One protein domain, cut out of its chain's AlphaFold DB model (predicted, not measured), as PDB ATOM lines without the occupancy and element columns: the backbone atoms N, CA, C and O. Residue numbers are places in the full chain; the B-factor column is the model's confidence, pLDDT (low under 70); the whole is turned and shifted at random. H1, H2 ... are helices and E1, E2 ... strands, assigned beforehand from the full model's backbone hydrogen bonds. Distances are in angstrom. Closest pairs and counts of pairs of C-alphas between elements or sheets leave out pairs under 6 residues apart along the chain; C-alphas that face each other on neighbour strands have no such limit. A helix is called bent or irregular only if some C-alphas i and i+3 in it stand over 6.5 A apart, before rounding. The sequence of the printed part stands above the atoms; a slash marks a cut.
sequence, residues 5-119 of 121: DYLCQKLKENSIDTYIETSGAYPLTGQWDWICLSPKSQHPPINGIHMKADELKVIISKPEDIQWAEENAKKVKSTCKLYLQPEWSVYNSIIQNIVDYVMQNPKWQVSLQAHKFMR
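Overview. This is residues 5 to 119 of the 121 residues of an uncharacterized protein of Bacteroidales bacterium (UniProt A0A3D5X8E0). A twisted, curled sheet of five parallel strands, laid side by side in chain order, has H3 and H4 over one face and no helix on the other. H3 lies over E3 and E4, and the kinked H4 covers the E4 and E5 end, while the long links at residues 23 to 33 and 38 to 48 loop out on the same side as H3. The small H2 only grazes the sheet, and two short helices, H1 and H5, lie off it, H1 beyond the E1 edge and H5 away on the side opposite to H3. The printed part has 115 residues, with five named helices and five named strands in the order H1 E1 E2 H2 E3 H3 E4 H4 E5 H5, and its class is mixed, helices and strands. It is compact, with a radius of gyration of the C-alphas of 15.2 A and spans of 44 by 35 by 26 A.

Arrangement. H1, residues 5 to 13, is not on the sheet. E1, residues 19 to 22, is an edge strand, parallel to its neighbour E2, residues 34 to 37, at 15 degrees; N 20 and O 34 are 3.0 A apart, within hydrogen-bond range. H2, residues 49 to 52, only grazes the sheet; its closest C-alphas to E2 are those of Ile 35 and Lys 52, 7.0 A apart. E3, residues 55 to 60, is parallel to E2 at 28 degrees, with N 37 and O 55 at 2.8 A. H3, residues 65 to 73, is on the sheet at a height over the sheet of 8.2 A and runs along the strands, at 4 degrees to E3 on the local plane. Its closest C-alphas to E3 are those of Val 58 and Ala 69, 5.7 A apart. E4, residues 81 to 86, is parallel to E3 at 23 degrees, with N 56 and O 81 at 2.8 A. H3 lies over E3 and only just over E4, with 3 of its C-alphas falling on E4. H4, residues 88 to 104, has a height over the sheet of 6.5 A and lies over E4 and E5, residues 108 to 110, slantwise to the strands at 39 degrees to E5 on the local plane. The C-alphas of Val 102 and Trp 108, the closest of H4 and E5, are 5.5 A apart. The edge strand E5 is parallel to E4 at 42 degrees, with N 84 and O 109 at 2.9 A. H5, residues 114 to 118, is not on the sheet. No helix touches another: H2 and H3 are close but not clearly touching, with C-alphas 50 and 72 at 7.5 A, and H3 and H4 are only just apart, at 8.3 A. The units E2, H2, E3, then E3, H3, E4, then E4, H4, E5 are strand-helix-strand units, each two parallel neighbour strands with a helix between, and each crossover is right-handed. H3 and H4 on one face of the sheet make two layers. Every O i to N i+4 pair is within hydrogen-bond range in H1, H3 and H5; in H4 it is 9 of 13, and H2 is too short for such a pair.

Along the chain. H1 begins at C-alpha 5 (116.791, -7.512, 218.672) and is 12.2 A long. E1 measures 10.0 A, E2 9.9 A, H2 5.2 A, E3 15.7 A, H3 12.5 A and E4 16.4 A. E3 begins at C-alpha 55 (102.914, -5.046, 203.385). H4 measures 22.8 A; it is irregular, with C-alphas 89 and 92 at 8.3 A, and has a kink of 63 degrees near residue 95. E5 measures 7.0 A, and H5, 6.3 A long, ends at C-alpha 118 (88.823, 10.919, 213.229).

Size, cuts and confidence. The two C-alphas farthest apart are those of Glu 13 and Ser 93, 45.4 A. The sheet is only just strongly twisted, with C-alphas up to 4.5 A off its best plane. The printed part has no cut, and the long links are E1 to E2 and E2 to H2, each of 11 residues. The mean pLDDT of the printed part is 97.2, and no printed residue is under 70.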
ATOM      1  N   ASP A   5     116.827  -6.071 218.398       96.31
ATOM      2  CA  ASP A   5     116.791  -7.512 218.672       96.31
ATOM      3  C   ASP A   5     116.373  -7.836 220.108       96.31
ATOM      4  O   ASP A   5     115.459  -8.633 220.315       96.31
ATOM      5  N   TYR A   6     116.962  -7.153 221.092       96.44
ATOM      6  CA  TYR A   6     116.600  -7.336 222.500       96.44
ATOM      7  C   TYR A   6     115.141  -6.953 222.782       96.44
ATOM      8  O   TYR A   6     114.445  -7.654 223.512       96.44
ATOM      9  N   LEU A   7     114.663  -5.856 222.182       96.50
ATOM     10  CA  LEU A   7     113.284  -5.399 222.351       96.50
ATOM     11  C   LEU A   7     112.302  -6.410 221.754       96.50
ATOM     12  O   LEU A   7     111.406  -6.870 222.457       96.50
ATOM     13  N   CYS A   8     112.496  -6.781 220.487       97.25
ATOM     14  CA  CYS A   8     111.665  -7.766 219.799       97.25
ATOM     15  C   CYS A   8     111.627  -9.090 220.569       97.25
ATOM     16  O   CYS A   8     110.552  -9.646 220.782       97.25
ATOM     17  N   GLN A   9     112.781  -9.562 221.054       97.00
ATOM     18  CA  GLN A   9     112.853 -10.775 221.863       97.00
ATOM     19  C   GLN A   9     112.010 -10.654 223.139       97.00
ATOM     20  O   GLN A   9     111.200 -11.536 223.420       97.00
ATOM     21  N   LYS A  10     112.159  -9.563 223.901       98.00
ATOM     22  CA  LYS A  10     111.413  -9.366 225.154       98.00
ATOM     23  C   LYS A  10     109.909  -9.236 224.931       98.00
ATOM     24  O   LYS A  10     109.139  -9.746 225.741       98.00
ATOM     25  N   LEU A  11     109.482  -8.599 223.842       97.94
ATOM     26  CA  LEU A  11     108.065  -8.522 223.475       97.94
ATOM     27  C   LEU A  11     107.508  -9.910 223.136       97.94
ATOM     28  O   LEU A  11     106.465 -10.300 223.656       97.94
ATOM     29  N   LYS A  12     108.260 -10.700 222.367       96.31
ATOM     30  CA  LYS A  12     107.863 -12.056 221.977       96.31
ATOM     31  C   LYS A  12     107.793 -13.026 223.157       96.31
ATOM     32  O   LYS A  12     106.862 -13.822 223.231       96.31
ATOM     33  N   GLU A  13     108.707 -12.913 224.123       97.69
ATOM     34  CA  GLU A  13     108.650 -13.652 225.399       97.69
ATOM     35  C   GLU A  13     107.355 -13.371 226.186       97.69
ATOM     36  O   GLU A  13     106.897 -14.221 226.944       97.69
ATOM     37  N   ASN A  14     106.736 -12.204 225.974       97.62
ATOM     38  CA  ASN A  14     105.465 -11.811 226.583       97.62
ATOM     39  C   ASN A  14     104.254 -12.033 225.657       97.62
ATOM     40  O   ASN A  14     103.172 -11.531 225.942       97.62
ATOM     41  N   SER A  15     104.416 -12.799 224.570       97.56
ATOM     42  CA  SER A  15     103.369 -13.065 223.567       97.56
ATOM     43  C   SER A  15     102.772 -11.792 222.949       97.56
ATOM     44  O   SER A  15     101.578 -11.738 222.658       97.56
ATOM     45  N   ILE A  16     103.594 -10.753 222.783       98.06
ATOM     46  CA  ILE A  16     103.199  -9.501 222.137       98.06
ATOM     47  C   ILE A  16     103.671  -9.535 220.686       98.06
ATOM     48  O   ILE A  16     104.877  -9.593 220.432       98.06
ATOM     49  N   ASP A  17     102.721  -9.445 219.758       97.69
ATOM     50  CA  ASP A  17     103.011  -9.326 218.332       97.69
ATOM     51  C   ASP A  17     103.637  -7.965 218.013       97.69
ATOM     52  O   ASP A  17     103.238  -6.916 218.530       97.69
ATOM     53  N   THR A  18     104.626  -7.983 217.126       97.38
ATOM     54  CA  THR A  18     105.420  -6.811 216.771       97.38
ATOM     55  C   THR A  18     105.225  -6.411 215.315       97.38
ATOM     56  O   THR A  18     105.315  -7.221 214.392       97.38
ATOM     57  N   TYR A  19     105.008  -5.115 215.111       97.50
ATOM     58  CA  TYR A  19     104.816  -4.507 213.801       97.50
ATOM     59  C   TYR A  19     105.834  -3.386 213.609       97.50
ATOM     60  O   TYR A  19     106.036  -2.573 214.516       97.50
ATOM     61  N   ILE A  20     106.450  -3.308 212.430       97.06
ATOM     62  CA  ILE A  20     107.329  -2.191 212.061       97.06
ATOM     63  C   ILE A  20     106.870  -1.516 210.773       97.06
ATOM     64  O   ILE A  20     106.631  -2.165 209.756       97.06
ATOM     65  N   GLU A  21     106.836  -0.183 210.799       97.12
ATOM     66  CA  GLU A  21     106.798   0.651 209.599       97.12
ATOM     67  C   GLU A  21     108.200   1.174 209.283       97.12
ATOM     68  O   GLU A  21     108.883   1.737 210.138       97.12
ATOM     69  N   THR A  22     108.651   0.996 208.043       97.12
ATOM     70  CA  THR A  22     110.004   1.377 207.623       97.12
ATOM     71  C   THR A  22     110.026   1.910 206.197       97.12
ATOM     72  O   THR A  22     109.266   1.467 205.340       97.12
ATOM     73  N   SER A  23     110.947   2.832 205.899       97.12
ATOM     74  CA  SER A  23     111.249   3.208 204.511       97.12
ATOM     75  C   SER A  23     112.120   2.179 203.794       97.12
ATOM     76  O   SER A  23     112.216   2.205 202.570       97.12
ATOM     77  N   GLY A  24     112.786   1.297 204.548       97.06
ATOM     78  CA  GLY A  24     113.762   0.344 204.030       97.06
ATOM     79  C   GLY A  24     115.099   0.961 203.608       97.06
ATOM     80  O   GLY A  24     115.947   0.254 203.080       97.06
ATOM     81  N   ALA A  25     115.346   2.252 203.840       96.56
ATOM     82  CA  ALA A  25     116.614   2.891 203.459       96.56
ATOM     83  C   ALA A  25     117.837   2.406 204.277       96.56
ATOM     84  O   ALA A  25     118.969   2.776 203.976       96.56
ATOM     85  N   TYR A  26     117.624   1.580 205.308       94.19
ATOM     86  CA  TYR A  26     118.661   1.068 206.207       94.19
ATOM     87  C   TYR A  26     118.414  -0.408 206.564       94.19
ATOM     88  O   TYR A  26     117.265  -0.853 206.512       94.19
ATOM     89  N   PRO A  27     119.457  -1.164 206.966       93.06
ATOM     90  CA  PRO A  27     119.316  -2.561 207.375       93.06
ATOM     91  C   PRO A  27     118.373  -2.739 208.562       93.06
ATOM     92  O   PRO A  27     118.575  -2.125 209.603       93.06
ATOM     93  N   LEU A  28     117.387  -3.625 208.418       92.75
ATOM     94  CA  LEU A  28     116.476  -3.987 209.503       92.75
ATOM     95  C   LEU A  28     117.200  -4.771 210.604       92.75
ATOM     96  O   LEU A  28     117.913  -5.732 210.314       92.75
ATOM     97  N   THR A  29     116.954  -4.376 211.850       94.44
ATOM     98  CA  THR A  29     117.326  -5.093 213.078       94.44
ATOM     99  C   THR A  29     116.060  -5.616 213.761       94.44
ATOM    100  O   THR A  29     114.961  -5.109 213.501       94.44
ATOM    101  N   GLY A  30     116.197  -6.614 214.632       94.25
ATOM    102  CA  GLY A  30     115.062  -7.241 215.298       94.25
ATOM    103  C   GLY A  30     114.326  -8.286 214.461       94.25
ATOM    104  O   GLY A  30     114.570  -8.469 213.265       94.25
ATOM    105  N   GLN A  31     113.417  -8.989 215.130       94.56
ATOM    106  CA  GLN A  31     112.506  -9.955 214.525       94.56
ATOM    107  C   GLN A  31     111.090  -9.410 214.644       94.56
ATOM    108  O   GLN A  31     110.625  -9.152 215.749       94.56
ATOM    109  N   TRP A  32     110.443  -9.224 213.500       97.25
ATOM    110  CA  TRP A  32     109.129  -8.605 213.395       97.25
ATOM    111  C   TRP A  32     108.118  -9.638 212.930       97.25
ATOM    112  O   TRP A  32     108.429 -10.433 212.041       97.25
ATOM    113  N   ASP A  33     106.925  -9.611 213.512       97.94
ATOM    114  CA  ASP A  33     105.820 -10.473 213.089       97.94
ATOM    115  C   ASP A  33     105.105  -9.886 211.858       97.94
ATOM    116  O   ASP A  33     104.512 -10.629 211.077       97.94
ATOM    117  N   TRP A  34     105.227  -8.569 211.639       98.31
ATOM    118  CA  TRP A  34     104.787  -7.903 210.413       98.31
ATOM    119  C   TRP A  34     105.662  -6.706 210.028       98.31
ATOM    120  O   TRP A  34     105.942  -5.819 210.842       98.31
ATOM    121  N   ILE A  35     106.047  -6.639 208.752       98.38
ATOM    122  CA  ILE A  35     106.840  -5.540 208.190       98.38
ATOM    123  C   ILE A  35     106.031  -4.786 207.131       98.38
ATOM    124  O   ILE A  35     105.766  -5.312 206.047       98.38
ATOM    125  N   CYS A  36     105.737  -3.513 207.407       98.56
ATOM    126  CA  CYS A  36     105.241  -2.560 206.418       98.56
ATOM    127  C   CYS A  36     106.377  -1.710 205.845       98.56
ATOM    128  O   CYS A  36     106.978  -0.866 206.517       98.56
ATOM    129  N   LEU A  37     106.631  -1.905 204.557       98.62
ATOM    130  CA  LEU A  37     107.574  -1.129 203.770       98.62
ATOM    131  C   LEU A  37     106.853   0.035 203.078       98.62
ATOM    132  O   LEU A  37     106.001  -0.179 202.220       98.62
ATOM    133  N   SER A  38     107.252   1.267 203.390       98.31
ATOM    134  CA  SER A  38     106.823   2.488 202.697       98.31
ATOM    135  C   SER A  38     108.010   3.149 201.978       98.31
ATOM    136  O   SER A  38     108.599   4.105 202.506       98.31
ATOM    137  N   PRO A  39     108.377   2.681 200.771       97.75
ATOM    138  CA  PRO A  39     109.598   3.094 200.089       97.75
ATOM    139  C   PRO A  39     109.536   4.565 199.664       97.75
ATOM    140  O   PRO A  39     108.533   5.028 199.114       97.75
ATOM    141  N   LYS A  40     110.628   5.305 199.868       95.62
ATOM    142  CA  LYS A  40     110.758   6.703 199.429       95.62
ATOM    143  C   LYS A  40     111.687   6.771 198.223       95.62
ATOM    144  O   LYS A  40     112.779   6.223 198.270       95.62
ATOM    145  N   SER A  41     111.282   7.458 197.158       92.00
ATOM    146  CA  SER A  41     112.071   7.551 195.920       92.00
ATOM    147  C   SER A  41     113.439   8.217 196.122       92.00
ATOM    148  O   SER A  41     114.423   7.782 195.536       92.00
ATOM    149  N   GLN A  42     113.520   9.225 196.997       92.25
ATOM    150  CA  GLN A  42     114.768   9.939 197.308       92.25
ATOM    151  C   GLN A  42     115.788   9.078 198.073       92.25
ATOM    152  O   GLN A  42     116.989   9.268 197.923       92.25
ATOM    153  N   HIS A  43     115.304   8.147 198.897       93.81
ATOM    154  CA  HIS A  43     116.116   7.237 199.705       93.81
ATOM    155  C   HIS A  43     115.533   5.826 199.556       93.81
ATOM    156  O   HIS A  43     114.771   5.381 200.424       93.81
ATOM    157  N   PRO A  44     115.800   5.163 198.415       94.81
ATOM    158  CA  PRO A  44     115.157   3.905 198.071       94.81
ATOM    159  C   PRO A  44     115.577   2.784 199.029       94.81
ATOM    160  O   PRO A  44     116.656   2.857 199.628       94.81
ATOM    161  N   PRO A  45     114.757   1.727 199.174       97.06
ATOM    162  CA  PRO A  45     115.112   0.633 200.057       97.06
ATOM    163  C   PRO A  45     116.396  -0.070 199.618       97.06
ATOM    164  O   PRO A  45     116.620  -0.269 198.422       97.06
ATOM    165  N   ILE A  46     117.204  -0.500 200.585       96.12
ATOM    166  CA  ILE A  46     118.376  -1.330 200.306       96.12
ATOM    167  C   ILE A  46     117.960  -2.741 199.871       96.12
ATOM    168  O   ILE A  46     116.858  -3.218 200.163       96.12
ATOM    169  N   ASN A  47     118.873  -3.430 199.186       90.88
ATOM    170  CA  ASN A  47     118.623  -4.761 198.639       90.88
ATOM    171  C   ASN A  47     118.116  -5.748 199.703       90.88
ATOM    172  O   ASN A  47     118.640  -5.834 200.813       90.88
ATOM    173  N   GLY A  48     117.094  -6.522 199.331       92.75
ATOM    174  CA  GLY A  48     116.531  -7.603 200.144       92.75
ATOM    175  C   GLY A  48     115.387  -7.202 201.078       92.75
ATOM    176  O   GLY A  48     114.653  -8.086 201.512       92.75
ATOM    177  N   ILE A  49     115.167  -5.910 201.360       96.19
ATOM    178  CA  ILE A  49     114.079  -5.492 202.267       96.19
ATOM    179  C   ILE A  49     112.696  -5.733 201.657       96.19
ATOM    180  O   ILE A  49     111.803  -6.189 202.367       96.19
ATOM    181  N   HIS A  50     112.522  -5.531 200.349       98.06
ATOM    182  CA  HIS A  50     111.256  -5.829 199.666       98.06
ATOM    183  C   HIS A  50     110.796  -7.278 199.867       98.06
ATOM    184  O   HIS A  50     109.620  -7.519 200.113       98.06
ATOM    185  N   MET A  51     111.721  -8.240 199.841       97.56
ATOM    186  CA  MET A  51     111.396  -9.660 200.035       97.56
ATOM    187  C   MET A  51     110.988  -9.998 201.474       97.56
ATOM    188  O   MET A  51     110.357 -11.029 201.702       97.56
ATOM    189  N   LYS A  52     111.332  -9.139 202.440       97.12
ATOM    190  CA  LYS A  52     110.931  -9.283 203.844       97.12
ATOM    191  C   LYS A  52     109.574  -8.643 204.137       97.12
ATOM    192  O   LYS A  52     108.961  -9.017 205.124       97.12
ATOM    193  N   ALA A  53     109.109  -7.712 203.305       98.25
ATOM    194  CA  ALA A  53     107.873  -6.974 203.543       98.25
ATOM    195  C   ALA A  53     106.633  -7.879 203.463       98.25
ATOM    196  O   ALA A  53     106.446  -8.612 202.488       98.25
ATOM    197  N   ASP A  54     105.764  -7.789 204.465       98.62
ATOM    198  CA  ASP A  54     104.419  -8.384 204.470       98.62
ATOM    199  C   ASP A  54     103.393  -7.430 203.856       98.62
ATOM    200  O   ASP A  54     102.393  -7.852 203.275       98.62
ATOM    201  N   GLU A  55     103.702  -6.138 203.921       98.62
ATOM    202  CA  GLU A  55     102.914  -5.046 203.385       98.62
ATOM    203  C   GLU A  55     103.819  -4.047 202.655       98.62
ATOM    204  O   GLU A  55     104.814  -3.570 203.202       98.62
ATOM    205  N   LEU A  56     103.460  -3.700 201.422       98.81
ATOM    206  CA  LEU A  56     104.035  -2.593 200.671       98.81
ATOM    207  C   LEU A  56     103.012  -1.459 200.618       98.81
ATOM    208  O   LEU A  56     101.995  -1.578 199.939       98.81
ATOM    209  N   LYS A  57     103.304  -0.344 201.285       98.75
ATOM    210  CA  LYS A  57     102.428   0.830 201.370       98.75
ATOM    211  C   LYS A  57     103.087   2.030 200.710       98.75
ATOM    212  O   LYS A  57     103.985   2.646 201.276       98.75
ATOM    213  N   VAL A  58     102.661   2.374 199.502       98.62
ATOM    214  CA  VAL A  58     103.284   3.451 198.724       98.62
ATOM    215  C   VAL A  58     102.468   4.727 198.858       98.62
ATOM    216  O   VAL A  58     101.255   4.726 198.666       98.62
ATOM    217  N   ILE A  59     103.151   5.816 199.213       98.31
ATOM    218  CA  ILE A  59     102.535   7.136 199.331       98.31
ATOM    219  C   ILE A  59     102.408   7.758 197.943       98.31
ATOM    220  O   ILE A  59     103.410   7.878 197.242       98.31
ATOM    221  N   ILE A  60     101.198   8.176 197.585       98.44
ATOM    222  CA  ILE A  60     100.877   8.805 196.304       98.44
ATOM    223  C   ILE A  60     100.535  10.272 196.560       98.44
ATOM    224  O   ILE A  60      99.516  10.593 197.173       98.44
ATOM    225  N   SER A  61     101.411  11.160 196.098       97.75
ATOM    226  CA  SER A  61     101.234  12.615 196.148       97.75
ATOM    227  C   SER A  61     100.820  13.201 194.796       97.75
ATOM    228  O   SER A  61     100.188  14.253 194.734       97.75
ATOM    229  N   LYS A  62     101.144  12.492 193.715       97.62
ATOM    230  CA  LYS A  62     100.806  12.820 192.328       97.62
ATOM    231  C   LYS A  62     100.634  11.532 191.511       97.62
ATOM    232  O   LYS A  62     101.170  10.497 191.920       97.62
ATOM    233  N   PRO A  63      99.908  11.552 190.378       97.00
ATOM    234  CA  PRO A  63      99.622  10.343 189.602       97.00
ATOM    235  C   PRO A  63     100.872   9.562 189.174       97.00
ATOM    236  O   PRO A  63     100.850   8.334 189.131       97.00
ATOM    237  N   GLU A  64     101.985  10.251 188.920       97.12
ATOM    238  CA  GLU A  64     103.245   9.635 188.493       97.12
ATOM    239  C   GLU A  64     103.863   8.739 189.579       97.12
ATOM    240  O   GLU A  64     104.609   7.812 189.262       97.12
ATOM    241  N   ASP A  65     103.523   8.948 190.856       98.00
ATOM    242  CA  ASP A  65     104.017   8.114 191.959       98.00
ATOM    243  C   ASP A  65     103.483   6.668 191.873       98.00
ATOM    244  O   ASP A  65     104.065   5.750 192.451       98.00
ATOM    245  N   ILE A  66     102.411   6.423 191.106       98.25
ATOM    246  CA  ILE A  66     101.894   5.069 190.850       98.25
ATOM    247  C   ILE A  66     102.932   4.222 190.103       98.25
ATOM    248  O   ILE A  66     103.058   3.025 190.369       98.25
ATOM    249  N   GLN A  67     103.738   4.828 189.225       98.12
ATOM    250  CA  GLN A  67     104.827   4.110 188.563       98.12
ATOM    251  C   GLN A  67     105.845   3.595 189.588       98.12
ATOM    252  O   GLN A  67     106.253   2.434 189.534       98.12
ATOM    253  N   TRP A  68     106.203   4.432 190.565       98.00
ATOM    254  CA  TRP A  68     107.072   4.026 191.667       98.00
ATOM    255  C   TRP A  68     106.449   2.884 192.478       98.00
ATOM    256  O   TRP A  68     107.152   1.953 192.883       98.00
ATOM    257  N   ALA A  69     105.129   2.906 192.677       98.44
ATOM    258  CA  ALA A  69     104.432   1.828 193.363       98.44
ATOM    259  C   ALA A  69     104.557   0.489 192.623       98.44
ATOM    260  O   ALA A  69     104.958  -0.514 193.219       98.44
ATOM    261  N   GLU A  70     104.317   0.486 191.313       98.56
ATOM    262  CA  GLU A  70     104.473  -0.690 190.451       98.56
ATOM    263  C   GLU A  70     105.913  -1.217 190.412       98.56
ATOM    264  O   GLU A  70     106.147  -2.427 190.473       98.56
ATOM    265  N   GLU A  71     106.906  -0.330 190.361       98.19
ATOM    266  CA  GLU A  71     108.321  -0.713 190.393       98.19
ATOM    267  C   GLU A  71     108.727  -1.384 191.709       98.19
ATOM    268  O   GLU A  71     109.548  -2.305 191.704       98.19
ATOM    269  N   ASN A  72     108.154  -0.957 192.837       98.44
ATOM    270  CA  ASN A  72     108.390  -1.597 194.130       98.44
ATOM    271  C   ASN A  72     107.592  -2.897 194.282       98.44
ATOM    272  O   ASN A  72     108.122  -3.860 194.834       98.44
ATOM    273  N   ALA A  73     106.374  -2.966 193.741       98.44
ATOM    274  CA  ALA A  73     105.545  -4.171 193.772       98.44
ATOM    275  C   ALA A  73     106.201  -5.358 193.045       98.44
ATOM    276  O   ALA A  73     106.055  -6.501 193.466       98.44
ATOM    277  N   LYS A  74     107.001  -5.103 192.003       98.00
ATOM    278  CA  LYS A  74     107.786  -6.145 191.313       98.00
ATOM    279  C   LYS A  74     108.877  -6.784 192.182       98.00
ATOM    280  O   LYS A  74     109.403  -7.828 191.811       98.00
ATOM    281  N   LYS A  75     109.265  -6.141 193.287       98.12
ATOM    282  CA  LYS A  75     110.398  -6.548 194.136       98.12
ATOM    283  C   LYS A  75     109.966  -7.283 195.405       98.12
ATOM    284  O   LYS A  75     110.825  -7.816 196.103       98.12
ATOM    285  N   VAL A  76     108.675  -7.260 195.740       98.44
ATOM    286  CA  VAL A  76     108.138  -7.928 196.933       98.44
ATOM    287  C   VAL A  76     107.682  -9.351 196.606       98.44
ATOM    288  O   VAL A  76     107.480  -9.715 195.447       98.44
ATOM    289  N   LYS A  77     107.512 -10.171 197.645       97.88
ATOM    290  CA  LYS A  77     106.938 -11.519 197.525       97.88
ATOM    291  C   LYS A  77     105.475 -11.454 197.061       97.88
ATOM    292  O   LYS A  77     104.765 -10.511 197.392       97.88
ATOM    293  N   SER A  78     104.993 -12.484 196.366       96.88
ATOM    294  CA  SER A  78     103.607 -12.549 195.861       96.88
ATOM    295  C   SER A  78     102.534 -12.528 196.957       96.88
ATOM    296  O   SER A  78     101.389 -12.188 196.684       96.88
ATOM    297  N   THR A  79     102.897 -12.884 198.191       97.75
ATOM    298  CA  THR A  79     102.017 -12.831 199.367       97.75
ATOM    299  C   THR A  79     101.992 -11.463 200.052       97.75
ATOM    300  O   THR A  79     101.220 -11.271 200.987       97.75
ATOM    301  N   CYS A  80     102.834 -10.518 199.617       98.50
ATOM    302  CA  CYS A  80     102.895  -9.168 200.163       98.50
ATOM    303  C   CYS A  80     101.626  -8.396 199.787       98.50
ATOM    304  O   CYS A  80     101.242  -8.344 198.616       98.50
ATOM    305  N   LYS A  81     100.978  -7.777 200.774       98.75
ATOM    306  CA  LYS A  81      99.809  -6.930 200.531       98.75
ATOM    307  C   LYS A  81     100.249  -5.601 199.926       98.75
ATOM    308  O   LYS A  81     101.211  -5.000 200.394       98.75
ATOM    309  N   LEU A  82      99.539  -5.138 198.902       98.88
ATOM    310  CA  LEU A  82      99.899  -3.938 198.152       98.88
ATOM    311  C   LEU A  82      98.900  -2.815 198.438       98.88
ATOM    312  O   LEU A  82      97.712  -2.948 198.142       98.88
ATOM    313  N   TYR A  83      99.385  -1.697 198.972       98.81
ATOM    314  CA  TYR A  83      98.575  -0.537 199.326       98.81
ATOM    315  C   TYR A  83      99.058   0.738 198.650       98.81
ATOM    316  O   TYR A  83     100.250   1.057 198.652       98.81
ATOM    317  N   LEU A  84      98.097   1.510 198.156       98.75
ATOM    318  CA  LEU A  84      98.285   2.904 197.781       98.75
ATOM    319  C   LEU A  84      97.668   3.776 198.871       98.75
ATOM    320  O   LEU A  84      96.484   3.639 199.190       98.75
ATOM    321  N   GLN A  85      98.475   4.657 199.455       98.62
ATOM    322  CA  GLN A  85      98.031   5.606 200.469       98.62
ATOM    323  C   GLN A  85      98.146   7.029 199.911       98.62
ATOM    324  O   GLN A  85      99.235   7.415 199.483       98.62
ATOM    325  N   PRO A  86      97.076   7.840 199.926       98.31
ATOM    326  CA  PRO A  86      97.172   9.240 199.542       98.31
ATOM    327  C   PRO A  86      98.077   9.995 200.518       98.31
ATOM    328  O   PRO A  86      97.972   9.825 201.737       98.31
ATOM    329  N   GLU A  87      98.939  10.866 199.997       97.81
ATOM    330  CA  GLU A  87      99.581  11.878 200.830       97.81
ATOM    331  C   GLU A  87      98.520  12.861 201.336       97.81
ATOM    332  O   GLU A  87      97.662  13.332 200.588       97.81
ATOM    333  N   TRP A  88      98.560  13.171 202.627       97.31
ATOM    334  CA  TRP A  88      97.455  13.857 203.289       97.31
ATOM    335  C   TRP A  88      97.270  15.295 202.837       97.31
ATOM    336  O   TRP A  88      96.138  15.739 202.663       97.31
ATOM    337  N   SER A  89      98.371  16.020 202.637       97.19
ATOM    338  CA  SER A  89      98.326  17.427 202.222       97.19
ATOM    339  C   SER A  89      97.635  17.628 200.870       97.19
ATOM    340  O   SER A  89      97.151  18.721 200.591       97.19
ATOM    341  N   VAL A  90      97.554  16.570 200.058       97.69
ATOM    342  CA  VAL A  90      96.976  16.560 198.707       97.69
ATOM    343  C   VAL A  90      95.870  15.510 198.560       97.69
ATOM    344  O   VAL A  90      95.497  15.149 197.445       97.69
ATOM    345  N   TYR A  91      95.305  15.036 199.679       97.69
ATOM    346  CA  TYR A  91      94.297  13.972 199.707       97.69
ATOM    347  C   TYR A  91      93.143  14.233 198.729       97.69
ATOM    348  O   TYR A  91      92.846  13.392 197.883       97.69
ATOM    349  N   ASN A  92      92.539  15.425 198.808       97.25
ATOM    350  CA  ASN A  92      91.368  15.790 198.005       97.25
ATOM    351  C   ASN A  92      91.645  15.767 196.497       97.25
ATOM    352  O   ASN A  92      90.735  15.493 195.723       97.25
ATOM    353  N   SER A  93      92.881  16.054 196.078       97.50
ATOM    354  CA  SER A  93      93.253  16.044 194.662       97.50
ATOM    355  C   SER A  93      93.673  14.669 194.157       97.50
ATOM    356  O   SER A  93      93.560  14.430 192.964       97.50
ATOM    357  N   ILE A  94      94.164  13.777 195.029       98.00
ATOM    358  CA  ILE A  94      94.784  12.513 194.597       98.00
ATOM    359  C   ILE A  94      93.913  11.274 194.826       98.00
ATOM    360  O   ILE A  94      94.102  10.261 194.154       98.00
ATOM    361  N   ILE A  95      92.949  11.325 195.753       97.75
ATOM    362  CA  ILE A  95      92.169  10.139 196.137       97.75
ATOM    363  C   ILE A  95      91.404   9.529 194.958       97.75
ATOM    364  O   ILE A  95      91.382   8.306 194.834       97.75
ATOM    365  N   GLN A  96      90.849  10.349 194.058       97.56
ATOM    366  CA  GLN A  96      90.120   9.845 192.892       97.56
ATOM    367  C   GLN A  96      91.041   9.044 191.960       97.56
ATOM    368  O   GLN A  96      90.698   7.930 191.583       97.56
ATOM    369  N   ASN A  97      92.251   9.544 191.679       98.12
ATOM    370  CA  ASN A  97      93.233   8.823 190.865       98.12
ATOM    371  C   ASN A  97      93.616   7.472 191.482       98.12
ATOM    372  O   ASN A  97      93.768   6.488 190.762       98.12
ATOM    373  N   ILE A  98      93.769   7.420 192.810       98.38
ATOM    374  CA  ILE A  98      94.080   6.177 193.524       98.38
ATOM    375  C   ILE A  98      92.917   5.187 193.405       98.38
ATOM    376  O   ILE A  98      93.148   4.024 193.080       98.38
ATOM    377  N   VAL A  99      91.681   5.633 193.649       98.06
ATOM    378  CA  VAL A  99      90.483   4.782 193.560       98.06
ATOM    379  C   VAL A  99      90.316   4.231 192.146       98.06
ATOM    380  O   VAL A  99      90.209   3.014 191.984       98.06
ATOM    381  N   ASP A 100      90.381   5.094 191.130       98.25
ATOM    382  CA  ASP A 100      90.243   4.699 189.723       98.25
ATOM    383  C   ASP A 100      91.306   3.667 189.326       98.25
ATOM    384  O   ASP A 100      91.009   2.681 188.645       98.25
ATOM    385  N   TYR A 101      92.545   3.864 189.787       98.50
ATOM    386  CA  TYR A 101      93.642   2.946 189.516       98.50
ATOM    387  C   TYR A 101      93.454   1.588 190.201       98.50
ATOM    388  O   TYR A 101      93.636   0.551 189.560       98.50
ATOM    389  N   VAL A 102      93.071   1.578 191.482       98.19
ATOM    390  CA  VAL A 102      92.830   0.348 192.253       98.19
ATOM    391  C   VAL A 102      91.674  -0.458 191.661       98.19
ATOM    392  O   VAL A 102      91.787  -1.676 191.537       98.19
ATOM    393  N   MET A 103      90.599   0.201 191.215       98.00
ATOM    394  CA  MET A 103      89.476  -0.466 190.543       98.00
ATOM    395  C   MET A 103      89.899  -1.183 189.252       98.00
ATOM    396  O   MET A 103      89.350  -2.234 188.927       98.00
ATOM    397  N   GLN A 104      90.886  -0.644 188.532       98.31
ATOM    398  CA  GLN A 104      91.449  -1.265 187.327       98.31
ATOM    399  C   GLN A 104      92.544  -2.300 187.640       98.31
ATOM    400  O   GLN A 104      92.839  -3.157 186.808       98.31
ATOM    401  N   ASN A 105      93.143  -2.246 188.834       98.25
ATOM    402  CA  ASN A 105      94.276  -3.074 189.248       98.25
ATOM    403  C   ASN A 105      94.015  -3.698 190.634       98.25
ATOM    404  O   ASN A 105      94.665  -3.316 191.610       98.25
ATOM    405  N   PRO A 106      93.126  -4.706 190.739       96.81
ATOM    406  CA  PRO A 106      92.611  -5.221 192.017       96.81
ATOM    407  C   PRO A 106      93.646  -5.950 192.891       96.81
ATOM    408  O   PRO A 106      93.329  -6.383 193.995       96.81
ATOM    409  N   LYS A 107      94.893  -6.084 192.423       97.81
ATOM    410  CA  LYS A 107      96.031  -6.486 193.267       97.81
ATOM    411  C   LYS A 107      96.359  -5.430 194.333       97.81
ATOM    412  O   LYS A 107      96.958  -5.767 195.350       97.81
ATOM    413  N   TRP A 108      95.997  -4.170 194.082       98.69
ATOM    414  CA  TRP A 108      96.176  -3.053 195.000       98.69
ATOM    415  C   TRP A 108      94.945  -2.843 195.876       98.69
ATOM    416  O   TRP A 108      93.819  -3.154 195.497       98.69
ATOM    417  N   GLN A 109      95.171  -2.257 197.046       98.44
ATOM    418  CA  GLN A 109      94.144  -1.813 197.980       98.44
ATOM    419  C   GLN A 109      94.382  -0.345 198.349       98.44
ATOM    420  O   GLN A 109      95.511   0.150 198.306       98.44
ATOM    421  N   VAL A 110      93.322   0.364 198.733       98.06
ATOM    422  CA  VAL A 110      93.438   1.734 199.253       98.06
ATOM    423  C   VAL A 110      93.734   1.671 200.749       98.06
ATOM    424  O   VAL A 110      93.012   1.015 201.494       98.06
ATOM    425  N   SER A 111      94.773   2.376 201.196       97.69
ATOM    426  CA  SER A 111      95.044   2.604 202.618       97.69
ATOM    427  C   SER A 111      94.720   4.053 202.967       97.69
ATOM    428  O   SER A 111      95.198   4.973 202.309       97.69
ATOM    429  N   LEU A 112      93.882   4.274 203.980       96.38
ATOM    430  CA  LEU A 112      93.502   5.611 204.437       96.38
ATOM    431  C   LEU A 112      94.168   5.927 205.771       96.38
ATOM    432  O   LEU A 112      94.205   5.101 206.681       96.38
ATOM    433  N   GLN A 113      94.595   7.179 205.936       95.38
ATOM    434  CA  GLN A 113      95.047   7.696 207.227       95.38
ATOM    435  C   GLN A 113      93.839   8.028 208.117       95.38
ATOM    436  O   GLN A 113      93.556   9.191 208.398       95.38
ATOM    437  N   ALA A 114      93.101   6.993 208.533       95.75
ATOM    438  CA  ALA A 114      91.820   7.107 209.234       95.75
ATOM    439  C   ALA A 114      91.885   8.014 210.479       95.75
ATOM    440  O   ALA A 114      90.971   8.802 210.716       95.75
ATOM    441  N   HIS A 115      92.998   7.976 211.222       95.19
ATOM    442  CA  HIS A 115      93.247   8.832 212.388       95.19
ATOM    443  C   HIS A 115      93.109  10.333 212.077       95.19
ATOM    444  O   HIS A 115      92.591  11.089 212.896       95.19
ATOM    445  N   LYS A 116      93.461  10.773 210.859       94.44
ATOM    446  CA  LYS A 116      93.342  12.179 210.443       94.44
ATOM    447  C   LYS A 116      91.895  12.608 210.202       94.44
ATOM    448  O   LYS A 116      91.538  13.741 210.510       94.44
ATOM    449  N   PHE A 117      91.049  11.698 209.715       94.94
ATOM    450  CA  PHE A 117      89.604  11.935 209.610       94.94
ATOM    451  C   PHE A 117      88.938  11.956 210.986       94.94
ATOM    452  O   PHE A 117      88.087  12.802 211.247       94.94
ATOM    453  N   MET A 118      89.358  11.050 211.871       95.69
ATOM    454  CA  MET A 118      88.823  10.919 213.229       95.69
ATOM    455  C   MET A 118      89.376  11.959 214.211       95.69
ATOM    456  O   MET A 118      88.812  12.128 215.287       95.69
ATOM    457  N   ARG A 119      90.447  12.673 213.841       94.19
ATOM    458  CA  ARG A 119      91.156  13.649 214.685       94.19
ATOM    459  C   ARG A 119      91.687  13.030 215.983       94.19
ATOM    460  O   ARG A 119      91.576  13.633 217.050       94.19
TER     461      ARG A 119